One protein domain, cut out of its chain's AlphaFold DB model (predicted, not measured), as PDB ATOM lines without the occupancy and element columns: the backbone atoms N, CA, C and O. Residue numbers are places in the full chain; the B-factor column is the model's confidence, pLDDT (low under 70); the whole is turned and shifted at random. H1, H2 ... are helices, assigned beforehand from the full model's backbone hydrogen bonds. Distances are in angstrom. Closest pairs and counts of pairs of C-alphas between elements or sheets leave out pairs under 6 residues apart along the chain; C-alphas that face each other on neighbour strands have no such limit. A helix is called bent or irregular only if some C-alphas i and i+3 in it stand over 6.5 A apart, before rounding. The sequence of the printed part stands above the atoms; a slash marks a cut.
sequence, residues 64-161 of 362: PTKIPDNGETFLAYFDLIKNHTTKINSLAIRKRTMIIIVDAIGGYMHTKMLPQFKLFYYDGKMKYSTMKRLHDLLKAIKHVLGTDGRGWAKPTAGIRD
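AT A GLANCE: This is residues 64 to 161 of the 362 residues of an uncharacterized protein of Cinara cedri (UniProt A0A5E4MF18). H1 and H2a, the first and longer arm of the bent helix H2, form a long, narrow helical hairpin that meets near its turn, and H3 slants across one face of it, from the first residues of H1 over to H2a. The shorter arm H2b turns away from H2a at 54 degrees and folds back through a tight link into H3, making a second helical hairpin; residues 146 to 161 then run back toward the H2b end as a tail with no named element. The printed part has 98 residues with three named helices, H1, H2 and H3 in that order, and no named strand: the class is all helix. It is compact, with a radius of gyration of the C-alphas of 14.0 A, and elongated, spanning 44 by 26 by 22 A.

IN THESE COORDINATES: H1, residues 71 to 85, begins at C-alpha 71 (163.563, 117.396, 149.218) and is 21.4 A long from first to last C-alpha. By its hydrogen bonds residues 91 to 122 were assigned as one helix, H2, but it is bent: C-alphas 111 and 114 are 7.3 A apart. Its arm H2a, residues 91 to 111, begins at C-alpha 91 (179.371, 119.805, 174.278) and is 29.7 A long; its arm H2b, residues 114 to 122, is 12.2 A long. H3, residues 128 to 145, is 25.6 A long and ends at C-alpha 145 (162.819, 121.728, 171.146).

HOW THE PARTS SIT: H1 and H2a form a hairpin and touch through residues 82 to 85 and 94 to 98 alone, closest at the C-alphas of Thr 85 and Arg 94, 6.2 A apart; they run opposite ways at a shallow tilt of 19 degrees. H1 touches H3 with residues 71 to 75 alone, closest at the C-alphas of Gly 71 and Thr 130, 6.1 A apart; they run the same way at 36 degrees, only just a steep tilt. H1 and H2b are close but not clearly touching, the C-alphas of Gly 71 and Phe 117 being the closest at 7.5 A. H3 touches H2a with residues 138 to 145 alone, closest at the C-alphas of Ile 141 and Val 102, 6.0 A apart, with a steep tilt of 52 degrees, opposite ways. H2b and H3 form a hairpin and touch, closest at the C-alphas of Phe 117 and Met 131, 7.2 A apart, with a shallow tilt of 18 degrees, opposite ways. The helix packing is part aligned, part crossed: two of these four touching pairs are at a shallow tilt. In H1, H2a, H2b and H3 every O i to N i+4 pair is within hydrogen-bond range.

THE WHOLE: The C-alphas farthest apart are those of Ser 90 and Asp 123, at 44.5 A. The printed part has no cut, and the links H1 to H2 and H2 to H3 are both tight. The C-alphas of residues 146 to 161 lie 12 to 20 A from the mean of all C-alphas. The mean pLDDT of the printed part is 86.5, and residues 157 to 161 are under 70.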
ATOM      1  N   PRO A  64     167.263 128.876 153.069       74.88
ATOM      2  CA  PRO A  64     166.983 129.100 151.658       74.88
ATOM      3  C   PRO A  64     165.726 129.955 151.455       74.88
ATOM      4  O   PRO A  64     164.634 129.607 151.912       74.88
ATOM      5  N   THR A  65     165.863 131.062 150.726       71.44
ATOM      6  CA  THR A  65     164.731 131.929 150.361       71.44
ATOM      7  C   THR A  65     163.794 131.227 149.381       71.44
ATOM      8  O   THR A  65     162.570 131.241 149.561       71.44
ATOM      9  N   LYS A  66     164.383 130.539 148.398       74.38
ATOM     10  CA  LYS A  66     163.698 129.647 147.461       74.38
ATOM     11  C   LYS A  66     163.613 128.237 148.028       74.38
ATOM     12  O   LYS A  66     164.566 127.728 148.617       74.38
ATOM     13  N   ILE A  67     162.450 127.621 147.857       77.00
ATOM     14  CA  ILE A  67     162.226 126.231 148.255       77.00
ATOM     15  C   ILE A  67     163.001 125.354 147.269       77.00
ATOM     16  O   ILE A  67     162.826 125.536 146.066       77.00
ATOM     17  N   PRO A  68     163.862 124.435 147.734       76.94
ATOM     18  CA  PRO A  68     164.613 123.583 146.827       76.94
ATOM     19  C   PRO A  68     163.667 122.653 146.071       76.94
ATOM     20  O   PRO A  68     162.758 122.081 146.664       76.94
ATOM     21  N   ASP A  69     163.920 122.445 144.784       72.81
ATOM     22  CA  ASP A  69     163.054 121.629 143.917       72.81
ATOM     23  C   ASP A  69     163.004 120.156 144.348       72.81
ATOM     24  O   ASP A  69     162.043 119.436 144.082       72.81
ATOM     25  N   ASN A  70     164.042 119.715 145.061       78.06
ATOM     26  CA  ASN A  70     164.183 118.362 145.564       78.06
ATOM     27  C   ASN A  70     164.353 118.355 147.090       78.06
ATOM     28  O   ASN A  70     165.294 118.937 147.639       78.06
ATOM     29  N   GLY A  71     163.482 117.613 147.775       84.50
ATOM     30  CA  GLY A  71     163.563 117.396 149.218       84.50
ATOM     31  C   GLY A  71     164.853 116.701 149.675       84.50
ATOM     32  O   GLY A  71     165.322 116.966 150.779       84.50
ATOM     33  N   GLU A  72     165.476 115.870 148.833       88.31
ATOM     34  CA  GLU A  72     166.759 115.219 149.146       88.31
ATOM     35  C   GLU A  72     167.899 116.233 149.296       88.31
ATOM     36  O   GLU A  72     168.739 116.091 150.184       88.31
ATOM     37  N   THR A  73     167.896 117.302 148.491       86.88
ATOM     38  CA  THR A  73     168.879 118.391 148.598       86.88
ATOM     39  C   THR A  73     168.793 119.064 149.964       86.88
ATOM     40  O   THR A  73     169.816 119.344 150.589       86.88
ATOM     41  N   PHE A  74     167.575 119.276 150.466       89.31
ATOM     42  CA  PHE A  74     167.370 119.851 151.791       89.31
ATOM     43  C   PHE A  74     167.814 118.907 152.916       89.31
ATOM     44  O   PHE A  74     168.431 119.345 153.886       89.31
ATOM     45  N   LEU A  75     167.538 117.607 152.790       90.94
ATOM     46  CA  LEU A  75     168.007 116.611 153.758       90.94
ATOM     47  C   LEU A  75     169.541 116.571 153.809       90.94
ATOM     48  O   LEU A  75     170.114 116.615 154.896       90.94
ATOM     49  N   ALA A  76     170.207 116.593 152.650       88.94
ATOM     50  CA  ALA A  76     171.663 116.675 152.567       88.94
ATOM     51  C   ALA A  76     172.212 117.977 153.180       88.94
ATOM     52  O   ALA A  76     173.223 117.957 153.880       88.94
ATOM     53  N   TYR A  77     171.530 119.107 152.965       85.75
ATOM     54  CA  TYR A  77     171.866 120.384 153.600       85.75
ATOM     55  C   TYR A  77     171.781 120.306 155.133       85.75
ATOM     56  O   TYR A  77     172.704 120.731 155.831       85.75
ATOM     57  N   PHE A  78     170.722 119.699 155.674       90.19
ATOM     58  CA  PHE A  78     170.599 119.494 157.116       90.19
ATOM     59  C   PHE A  78     171.707 118.582 157.669       90.19
ATOM     60  O   PHE A  78     172.295 118.880 158.714       90.19
ATOM     61  N   ASP A  79     172.038 117.502 156.958       89.25
ATOM     62  CA  ASP A  79     173.125 116.597 157.339       89.25
ATOM     63  C   ASP A  79     174.491 117.299 157.327       89.25
ATOM     64  O   ASP A  79     175.300 117.079 158.232       89.25
ATOM     65  N   LEU A  80     174.740 118.204 156.372       88.62
ATOM     66  CA  LEU A  80     175.940 119.047 156.362       88.62
ATOM     67  C   LEU A  80     176.028 119.906 157.628       88.62
ATOM     68  O   LEU A  80     177.052 119.881 158.315       88.62
ATOM     69  N   ILE A  81     174.951 120.605 157.995       85.81
ATOM     70  CA  ILE A  81     174.931 121.438 159.207       85.81
ATOM     71  C   ILE A  81     175.190 120.593 160.456       85.81
ATOM     72  O   ILE A  81     175.998 120.964 161.316       85.81
ATOM     73  N   LYS A  82     174.542 119.429 160.552       86.94
ATOM     74  CA  LYS A  82     174.740 118.489 161.657       86.94
ATOM     75  C   LYS A  82     176.203 118.038 161.742       86.94
ATOM     76  O   LYS A  82     176.798 118.129 162.814       86.94
ATOM     77  N   ASN A  83     176.798 117.627 160.623       86.94
ATOM     78  CA  ASN A  83     178.189 117.163 160.537       86.94
ATOM     79  C   ASN A  83     179.223 118.260 160.827       86.94
ATOM     80  O   ASN A  83     180.341 117.968 161.244       86.94
ATOM     81  N   HIS A  84     178.886 119.527 160.603       83.19
ATOM     82  CA  HIS A  84     179.740 120.643 161.006       83.19
ATOM     83  C   HIS A  84     179.581 120.981 162.485       83.19
ATOM     84  O   HIS A  84     180.565 121.266 163.165       83.19
ATOM     85  N   THR A  85     178.364 120.881 163.012       80.94
ATOM     86  CA  THR A  85     178.075 121.146 164.423       80.94
ATOM     87  C   THR A  85     178.753 120.116 165.337       80.94
ATOM     88  O   THR A  85     179.191 120.459 166.434       80.94
ATOM     89  N   THR A  86     178.944 118.868 164.888       83.44
ATOM     90  CA  THR A  86     179.712 117.846 165.632       83.44
ATOM     91  C   THR A  86     181.191 118.193 165.814       83.44
ATOM     92  O   THR A  86     181.779 117.740 166.794       83.44
ATOM     93  N   LYS A  87     181.768 119.041 164.950       86.06
ATOM     94  CA  LYS A  87     183.163 119.516 165.048       86.06
ATOM     95  C   LYS A  87     183.378 120.540 166.171       86.06
ATOM     96  O   LYS A  87     184.514 120.878 166.479       86.06
ATOM     97  N   ILE A  88     182.310 121.045 166.792       82.19
ATOM     98  CA  ILE A  88     182.413 121.918 167.965       82.19
ATOM     99  C   ILE A  88     182.845 121.071 169.171       82.19
ATOM    100  O   ILE A  88     182.111 120.175 169.603       82.19
ATOM    101  N   ASN A  89     184.022 121.384 169.724       87.62
ATOM    102  CA  ASN A  89     184.647 120.631 170.820       87.62
ATOM    103  C   ASN A  89     183.834 120.687 172.124       87.62
ATOM    104  O   ASN A  89     183.697 119.683 172.821       87.62
ATOM    105  N   SER A  90     183.259 121.847 172.454       88.75
ATOM    106  CA  SER A  90     182.455 122.004 173.670       88.75
ATOM    107  C   SER A  90     181.053 121.429 173.485       88.75
ATOM    108  O   SER A  90     180.268 121.927 172.678       88.75
ATOM    109  N   LEU A  91     180.703 120.417 174.286       86.44
ATOM    110  CA  LEU A  91     179.371 119.805 174.278       86.44
ATOM    111  C   LEU A  91     178.263 120.820 174.598       86.44
ATOM    112  O   LEU A  91     177.204 120.784 173.973       86.44
ATOM    113  N   ALA A  92     178.496 121.711 175.565       83.75
ATOM    114  CA  ALA A  92     177.516 122.710 175.983       83.75
ATOM    115  C   ALA A  92     177.239 123.726 174.865       83.75
ATOM    116  O   ALA A  92     176.077 123.996 174.559       83.75
ATOM    117  N   ILE A  93     178.297 124.224 174.215       84.56
ATOM    118  CA  ILE A  93     178.177 125.140 173.073       84.56
ATOM    119  C   ILE A  93     177.499 124.415 171.912       84.56
ATOM    120  O   ILE A  93     176.499 124.898 171.400       84.56
ATOM    121  N   ARG A  94     177.954 123.203 171.576       85.56
ATOM    122  CA  ARG A  94     177.378 122.382 170.506       85.56
ATOM    123  C   ARG A  94     175.872 122.172 170.666       85.56
ATOM    124  O   ARG A  94     175.131 122.323 169.698       85.56
ATOM    125  N   LYS A  95     175.410 121.835 171.876       88.38
ATOM    126  CA  LYS A  95     173.978 121.664 172.172       88.38
ATOM    127  C   LYS A  95     173.203 122.965 171.969       88.38
ATOM    128  O   LYS A  95     172.189 122.945 171.278       88.38
ATOM    129  N   ARG A  96     173.683 124.085 172.525       86.69
ATOM    130  CA  ARG A  96     173.027 125.397 172.369       86.69
ATOM    131  C   ARG A  96     172.977 125.831 170.905       86.69
ATOM    132  O   ARG A  96     171.914 126.205 170.427       86.69
ATOM    133  N   THR A  97     174.087 125.706 170.180       86.25
ATOM    134  CA  THR A  97     174.153 125.996 168.743       86.25
ATOM    135  C   THR A  97     173.147 125.153 167.966       86.25
ATOM    136  O   THR A  97     172.393 125.702 167.170       86.25
ATOM    137  N   MET A  98     173.066 123.844 168.232       90.19
ATOM    138  CA  MET A  98     172.109 122.982 167.537       90.19
ATOM    139  C   MET A  98     170.657 123.368 167.840       90.19
ATOM    140  O   MET A  98     169.862 123.396 166.912       90.19
ATOM    141  N   ILE A  99     170.316 123.713 169.089       92.44
ATOM    142  CA  ILE A  99     168.974 124.199 169.470       92.44
ATOM    143  C   ILE A  99     168.585 125.432 168.645       92.44
ATOM    144  O   ILE A  99     167.499 125.479 168.071       92.44
ATOM    145  N   ILE A 100     169.494 126.401 168.531       90.62
ATOM    146  CA  ILE A 100     169.267 127.625 167.757       90.62
ATOM    147  C   ILE A 100     169.067 127.300 166.269       90.62
ATOM    148  O   ILE A 100     168.146 127.817 165.635       90.62
ATOM    149  N   ILE A 101     169.908 126.419 165.719       90.25
ATOM    150  CA  ILE A 101     169.830 125.980 164.323       90.25
ATOM    151  C   ILE A 101     168.493 125.301 164.035       90.25
ATOM    152  O   ILE A 101     167.815 125.651 163.069       90.25
ATOM    153  N   VAL A 102     168.104 124.329 164.860       94.69
ATOM    154  CA  VAL A 102     166.886 123.555 164.613       94.69
ATOM    155  C   VAL A 102     165.622 124.362 164.875       94.69
ATOM    156  O   VAL A 102     164.618 124.083 164.233       94.69
ATOM    157  N   ASP A 103     165.649 125.389 165.731       95.19
ATOM    158  CA  ASP A 103     164.525 126.326 165.847       95.19
ATOM    159  C   ASP A 103     164.314 127.120 164.551       95.19
ATOM    160  O   ASP A 103     163.184 127.253 164.081       95.19
ATOM    161  N   ALA A 104     165.401 127.595 163.938       92.81
ATOM    162  CA  ALA A 104     165.362 128.312 162.666       92.81
ATOM    163  C   ALA A 104     164.849 127.443 161.526       92.81
ATOM    164  O   ALA A 104     163.876 127.783 160.847       92.81
ATOM    165  N   ILE A 105     165.479 126.286 161.365       92.88
ATOM    166  CA  ILE A 105     165.136 125.327 160.326       92.88
ATOM    167  C   ILE A 105     163.722 124.788 160.544       92.88
ATOM    168  O   ILE A 105     162.946 124.711 159.595       92.88
ATOM    169  N   GLY A 106     163.356 124.463 161.785       94.50
ATOM    170  CA  GLY A 106     162.025 123.990 162.147       94.50
ATOM    171  C   GLY A 106     160.936 124.989 161.776       94.50
ATOM    172  O   GLY A 106     159.958 124.598 161.139       94.50
ATOM    173  N   GLY A 107     161.144 126.275 162.077       93.50
ATOM    174  CA  GLY A 107     160.237 127.350 161.680       93.50
ATOM    175  C   GLY A 107     160.053 127.433 160.168       93.50
ATOM    176  O   GLY A 107     158.919 127.457 159.691       93.50
ATOM    177  N   TYR A 108     161.139 127.397 159.393       92.25
ATOM    178  CA  TYR A 108     161.069 127.400 157.926       92.25
ATOM    179  C   TYR A 108     160.366 126.167 157.354       92.25
ATOM    180  O   TYR A 108     159.480 126.288 156.500       92.25
ATOM    181  N   MET A 109     160.724 124.979 157.850       93.19
ATOM    182  CA  MET A 109     160.114 123.718 157.437       93.19
ATOM    183  C   MET A 109     158.613 123.719 157.705       93.19
ATOM    184  O   MET A 109     157.831 123.335 156.839       93.19
ATOM    185  N   HIS A 110     158.221 124.156 158.902       92.62
ATOM    186  CA  HIS A 110     156.836 124.243 159.334       92.62
ATOM    187  C   HIS A 110     156.042 125.261 158.519       92.62
ATOM    188  O   HIS A 110     154.929 124.968 158.090       92.62
ATOM    189  N   THR A 111     156.623 126.443 158.316       89.69
ATOM    190  CA  THR A 111     155.918 127.591 157.757       89.69
ATOM    191  C   THR A 111     155.801 127.493 156.244       89.69
ATOM    192  O   THR A 111     154.715 127.650 155.714       89.69
ATOM    193  N   LYS A 112     156.903 127.230 155.537       87.75
ATOM    194  CA  LYS A 112     156.971 127.414 154.079       87.75
ATOM    195  C   LYS A 112     157.249 126.108 153.338       87.75
ATOM    196  O   LYS A 112     156.549 125.760 152.391       87.75
ATOM    197  N   MET A 113     158.256 125.354 153.775       89.94
ATOM    198  CA  MET A 113     158.791 124.256 152.966       89.94
ATOM    199  C   MET A 113     157.887 123.017 152.926       89.94
ATOM    200  O   MET A 113     157.591 122.514 151.846       89.94
ATOM    201  N   LEU A 114     157.425 122.502 154.075       92.19
ATOM    202  CA  LEU A 114     156.583 121.298 154.089       92.19
ATOM    203  C   LEU A 114     155.222 121.495 153.418       92.19
ATOM    204  O   LEU A 114     154.818 120.580 152.702       92.19
ATOM    205  N   PRO A 115     154.498 122.615 153.613       90.75
ATOM    206  CA  PRO A 115     153.263 122.853 152.869       90.75
ATOM    207  C   PRO A 115     153.483 122.777 151.355       90.75
ATOM    208  O   PRO A 115     152.742 122.080 150.668       90.75
ATOM    209  N   GLN A 116     154.559 123.383 150.846       88.50
ATOM    210  CA  GLN A 116     154.899 123.300 149.427       88.50
ATOM    211  C   GLN A 116     155.259 121.876 148.990       88.50
ATOM    212  O   GLN A 116     154.805 121.403 147.953       88.50
ATOM    213  N   PHE A 117     156.047 121.157 149.785       90.50
ATOM    214  CA  PHE A 117     156.428 119.783 149.468       90.50
ATOM    215  C   PHE A 117     155.264 118.799 149.517       90.50
ATOM    216  O   PHE A 117     155.275 117.832 148.761       90.50
ATOM    217  N   LYS A 118     154.217 119.059 150.311       90.50
ATOM    218  CA  LYS A 118     152.961 118.301 150.211       90.50
ATOM    219  C   LYS A 118     152.301 118.509 148.854       90.50
ATOM    220  O   LYS A 118     151.851 117.533 148.272       90.50
ATOM    221  N   LEU A 119     152.292 119.738 148.336       87.44
ATOM    222  CA  LEU A 119     151.785 120.004 146.988       87.44
ATOM    223  C   LEU A 119     152.627 119.288 145.935       87.44
ATOM    224  O   LEU A 119     152.070 118.598 145.096       87.44
ATOM    225  N   PHE A 120     153.958 119.337 146.026       86.75
ATOM    226  CA  PHE A 120     154.823 118.573 145.119       86.75
ATOM    227  C   PHE A 120     154.599 117.067 145.227       86.75
ATOM    228  O   PHE A 120     154.604 116.371 144.218       86.75
ATOM    229  N   TYR A 121     154.361 116.559 146.433       87.88
ATOM    230  CA  TYR A 121     153.995 115.169 146.637       87.88
ATOM    231  C   TYR A 121     152.676 114.846 145.931       87.88
ATOM    232  O   TYR A 121     152.674 113.968 145.076       87.88
ATOM    233  N   TYR A 122     151.594 115.585 146.191       86.25
ATOM    234  CA  TYR A 122     150.294 115.390 145.530       86.25
ATOM    235  C   TYR A 122     150.329 115.636 144.018       86.25
ATOM    236  O   TYR A 122     149.543 115.034 143.285       86.25
ATOM    237  N   ASP A 123     151.276 116.448 143.551       81.62
ATOM    238  CA  ASP A 123     151.566 116.656 142.138       81.62
ATOM    239  C   ASP A 123     152.262 115.463 141.471       81.62
ATOM    240  O   ASP A 123     152.432 115.463 140.253       81.62
ATOM    241  N   GLY A 124     152.726 114.487 142.249       79.88
ATOM    242  CA  GLY A 124     153.608 113.428 141.775       79.88
ATOM    243  C   GLY A 124     155.069 113.849 141.627       79.88
ATOM    244  O   GLY A 124     155.898 113.027 141.294       79.88
ATOM    245  N   LYS A 125     155.448 115.089 141.931       83.12
ATOM    246  CA  LYS A 125     156.828 115.584 141.774       83.12
ATOM    247  C   LYS A 125     157.782 115.142 142.893       83.12
ATOM    248  O   LYS A 125     158.980 115.385 142.797       83.12
ATOM    249  N   MET A 126     157.284 114.523 143.967       84.75
ATOM    250  CA  MET A 126     158.099 114.106 145.114       84.75
ATOM    251  C   MET A 126     157.801 112.671 145.556       84.75
ATOM    252  O   MET A 126     156.649 112.253 145.636       84.75
ATOM    253  N   LYS A 127     158.854 111.930 145.929       84.44
ATOM    254  CA  LYS A 127     158.746 110.560 146.450       84.44
ATOM    255  C   LYS A 127     158.182 110.533 147.870       84.44
ATOM    256  O   LYS A 127     158.533 111.362 148.712       84.44
ATOM    257  N   TYR A 128     157.399 109.495 148.174       86.00
ATOM    258  CA  TYR A 128     156.913 109.245 149.536       86.00
ATOM    259  C   TYR A 128     158.060 109.107 150.544       86.00
ATOM    260  O   TYR A 128     157.986 109.681 151.626       86.00
ATOM    261  N   SER A 129     159.129 108.385 150.197       88.00
ATOM    262  CA  SER A 129     160.284 108.184 151.081       88.00
ATOM    263  C   SER A 129     160.938 109.509 151.483       88.00
ATOM    264  O   SER A 129     161.186 109.733 152.667       88.00
ATOM    265  N   THR A 130     161.154 110.410 150.523       90.19
ATOM    266  CA  THR A 130     161.696 111.753 150.756       90.19
ATOM    267  C   THR A 130     160.741 112.589 151.607       90.19
ATOM    268  O   THR A 130     161.152 113.140 152.628       90.19
ATOM    269  N   MET A 131     159.452 112.622 151.255       91.31
ATOM    270  CA  MET A 131     158.450 113.383 152.004       91.31
ATOM    271  C   MET A 131     158.309 112.894 153.452       91.31
ATOM    272  O   MET A 131     158.257 113.689 154.393       91.31
ATOM    273  N   LYS A 132     158.333 111.574 153.649       91.38
ATOM    274  CA  LYS A 132     158.327 110.943 154.968       91.38
ATOM    275  C   LYS A 132     159.560 111.345 155.777       91.38
ATOM    276  O   LYS A 132     159.409 111.771 156.916       91.38
ATOM    277  N   ARG A 133     160.764 111.290 155.190       94.56
ATOM    278  CA  ARG A 133     162.011 111.715 155.859       94.56
ATOM    279  C   ARG A 133     161.972 113.184 156.282       94.56
ATOM    280  O   ARG A 133     162.436 113.507 157.371       94.56
ATOM    281  N   LEU A 134     161.388 114.063 155.470       95.00
ATOM    282  CA  LEU A 134     161.201 115.477 155.814       95.00
ATOM    283  C   LEU A 134     160.219 115.664 156.984       95.00
ATOM    284  O   LEU A 134     160.475 116.457 157.892       95.00
ATOM    285  N   HIS A 135     159.119 114.910 157.000       93.94
ATOM    286  CA  HIS A 135     158.181 114.894 158.123       93.94
ATOM    287  C   HIS A 135     158.812 114.345 159.410       93.94
ATOM    288  O   HIS A 135     158.631 114.931 160.481       93.94
ATOM    289  N   ASP A 136     159.576 113.258 159.306       94.94
ATOM    290  CA  ASP A 136     160.302 112.651 160.423       94.94
ATOM    291  C   ASP A 136     161.366 113.613 160.974       94.94
ATOM    292  O   ASP A 136     161.496 113.756 162.192       94.94
ATOM    293  N   LEU A 137     162.059 114.349 160.097       95.75
ATOM    294  CA  LEU A 137     162.996 115.402 160.485       95.75
ATOM    295  C   LEU A 137     162.297 116.515 161.277       95.75
ATOM    296  O   LEU A 137     162.743 116.843 162.376       95.75
ATOM    297  N   LEU A 138     161.177 117.063 160.786       95.81
ATOM    298  CA  LEU A 138     160.448 118.092 161.538       95.81
ATOM    299  C   LEU A 138     159.946 117.556 162.887       95.81
ATOM    300  O   LEU A 138     159.988 118.271 163.888       95.81
ATOM    301  N   LYS A 139     159.490 116.299 162.942       95.12
ATOM    302  CA  LYS A 139     159.080 115.651 164.196       95.12
ATOM    303  C   LYS A 139     160.247 115.550 165.182       95.12
ATOM    304  O   LYS A 139     160.060 115.843 166.361       95.12
ATOM    305  N   ALA A 140     161.436 115.183 164.711       95.50
ATOM    306  CA  ALA A 140     162.643 115.145 165.531       95.50
ATOM    307  C   ALA A 140     163.030 116.543 166.041       95.50
ATOM    308  O   ALA A 140     163.331 116.692 167.222       95.50
ATOM    309  N   ILE A 141     162.947 117.574 165.194       95.81
ATOM    310  CA  ILE A 141     163.185 118.971 165.587       95.81
ATOM    311  C   ILE A 141     162.205 119.405 166.684       95.81
ATOM    312  O   ILE A 141     162.628 119.900 167.727       95.81
ATOM    313  N   LYS A 142     160.903 119.164 166.485       95.25
ATOM    314  CA  LYS A 142     159.859 119.459 167.478       95.25
ATOM    315  C   LYS A 142     160.127 118.766 168.814       95.25
ATOM    316  O   LYS A 142     160.002 119.388 169.863       95.25
ATOM    317  N   HIS A 143     160.546 117.501 168.769       95.12
ATOM    318  CA  HIS A 143     160.904 116.738 169.961       95.12
ATOM    319  C   HIS A 143     162.118 117.329 170.691       95.12
ATOM    320  O   HIS A 143     162.055 117.518 171.902       95.12
ATOM    321  N   VAL A 144     163.191 117.673 169.968       93.31
ATOM    322  CA  VAL A 144     164.404 118.280 170.547       93.31
ATOM    323  C   VAL A 144     164.111 119.626 171.209       93.31
ATOM    324  O   VAL A 144     164.685 119.930 172.252       93.31
ATOM    325  N   LEU A 145     163.217 120.420 170.622       93.94
ATOM    326  CA  LEU A 145     162.819 121.728 171.146       93.94
ATOM    327  C   LEU A 145     161.712 121.653 172.207       93.94
ATOM    328  O   LEU A 145     161.392 122.670 172.812       93.94
ATOM    329  N   GLY A 146     161.098 120.484 172.418       94.19
ATOM    330  CA  GLY A 146     159.952 120.342 173.319       94.19
ATOM    331  C   GLY A 146     158.734 121.168 172.887       94.19
ATOM    332  O   GLY A 146     158.007 121.676 173.733       94.19
ATOM    333  N   THR A 147     158.515 121.328 171.579       93.56
ATOM    334  CA  THR A 147     157.479 122.209 171.015       93.56
ATOM    335  C   THR A 147     156.508 121.455 170.110       93.56
ATOM    336  O   THR A 147     156.864 120.481 169.450       93.56
ATOM    337  N   ASP A 148     155.270 121.938 170.018       90.00
ATOM    338  CA  ASP A 148     154.302 121.508 169.004       90.00
ATOM    339  C   ASP A 148     154.343 122.383 167.735       90.00
ATOM    340  O   ASP A 148     153.705 122.049 166.731       90.00
ATOM    341  N   GLY A 149     155.156 123.446 167.743       89.56
ATOM    342  CA  GLY A 149     155.323 124.410 166.655       89.56
ATOM    343  C   GLY A 149     154.531 125.711 166.818       89.56
ATOM    344  O   GLY A 149     154.611 126.551 165.929       89.56
ATOM    345  N   ARG A 150     153.804 125.926 167.929       89.12
ATOM    346  CA  ARG A 150     153.012 127.160 168.158       89.12
ATOM    347  C   ARG A 150     153.816 128.463 168.170       89.12
ATOM    348  O   ARG A 150     153.232 129.516 167.937       89.12
ATOM    349  N   GLY A 151     155.112 128.406 168.471       88.62
ATOM    350  CA  GLY A 151     155.995 129.581 168.423       88.62
ATOM    351  C   GLY A 151     156.423 129.972 167.003       88.62
ATOM    352  O   GLY A 151     156.842 131.103 166.757       88.62
ATOM    353  N   TRP A 152     156.298 129.058 166.042       93.81
ATOM    354  CA  TRP A 152     156.595 129.349 164.645       93.81
ATOM    355  C   TRP A 152     155.423 130.031 163.951       93.81
ATOM    356  O   TRP A 152     154.276 129.982 164.400       93.81
ATOM    357  N   ALA A 153     155.720 130.669 162.823       90.62
ATOM    358  CA  ALA A 153     154.700 131.269 161.988       90.62
ATOM    359  C   ALA A 153     153.720 130.207 161.453       90.62
ATOM    360  O   ALA A 153     154.016 129.006 161.362       90.62
ATOM    361  N   LYS A 154     152.508 130.666 161.124       88.38
ATOM    362  CA  LYS A 154     151.469 129.800 160.564       88.38
ATOM    363  C   LYS A 154     151.918 129.274 159.202       88.38
ATOM    364  O   LYS A 154     152.446 130.064 158.423       88.38
ATOM    365  N   PRO A 155     151.666 127.994 158.886       85.31
ATOM    366  CA  PRO A 155     152.039 127.462 157.591       85.31
ATOM    367  C   PRO A 155     151.352 128.215 156.451       85.31
ATOM    368  O   PRO A 155     150.150 128.470 156.498       85.31
ATOM    369  N   THR A 156     152.126 128.557 155.432       81.62
ATOM    370  CA  THR A 156     151.696 129.186 154.193       81.62
ATOM    371  C   THR A 156     152.026 128.240 153.045       81.62
ATOM    372  O   THR A 156     153.157 127.789 152.877       81.62
ATOM    373  N   ALA A 157     151.013 127.899 152.257       67.25
ATOM    374  CA  ALA A 157     151.189 127.194 150.996       67.25
ATOM    375  C   ALA A 157     150.908 128.171 149.852       67.25
ATOM    376  O   ALA A 157     150.049 129.040 149.987       67.25
ATOM    377  N   GLY A 158     151.607 128.028 148.725       60.12
ATOM    378  CA  GLY A 158     151.209 128.719 147.498       60.12
ATOM    379  C   GLY A 158     151.507 130.220 147.431       60.12
ATOM    380  O   GLY A 158     150.843 130.917 146.664       60.12
ATOM    381  N   ILE A 159     152.524 130.733 148.141       52.25
ATOM    382  CA  ILE A 159     153.158 131.987 147.694       52.25
ATOM    383  C   ILE A 159     153.792 131.657 146.339       52.25
ATOM    384  O   ILE A 159     154.814 130.977 146.276       52.25
ATOM    385  N   ARG A 160     153.093 132.044 145.267       43.88
ATOM    386  CA  ARG A 160     153.516 131.918 143.874       43.88
ATOM    387  C   ARG A 160     154.826 132.686 143.684       43.88
ATOM    388  O   ARG A 160     154.800 133.864 143.345       43.88
ATOM    389  N   ASP A 161     155.958 132.019 143.869       40.84
ATOM    390  CA  ASP A 161     157.123 132.341 143.049       40.84
ATOM    391  C   ASP A 161     156.724 132.087 141.571       40.84
ATOM    392  O   ASP A 161     155.863 131.231 141.321       40.84
TER     393      ASP A 161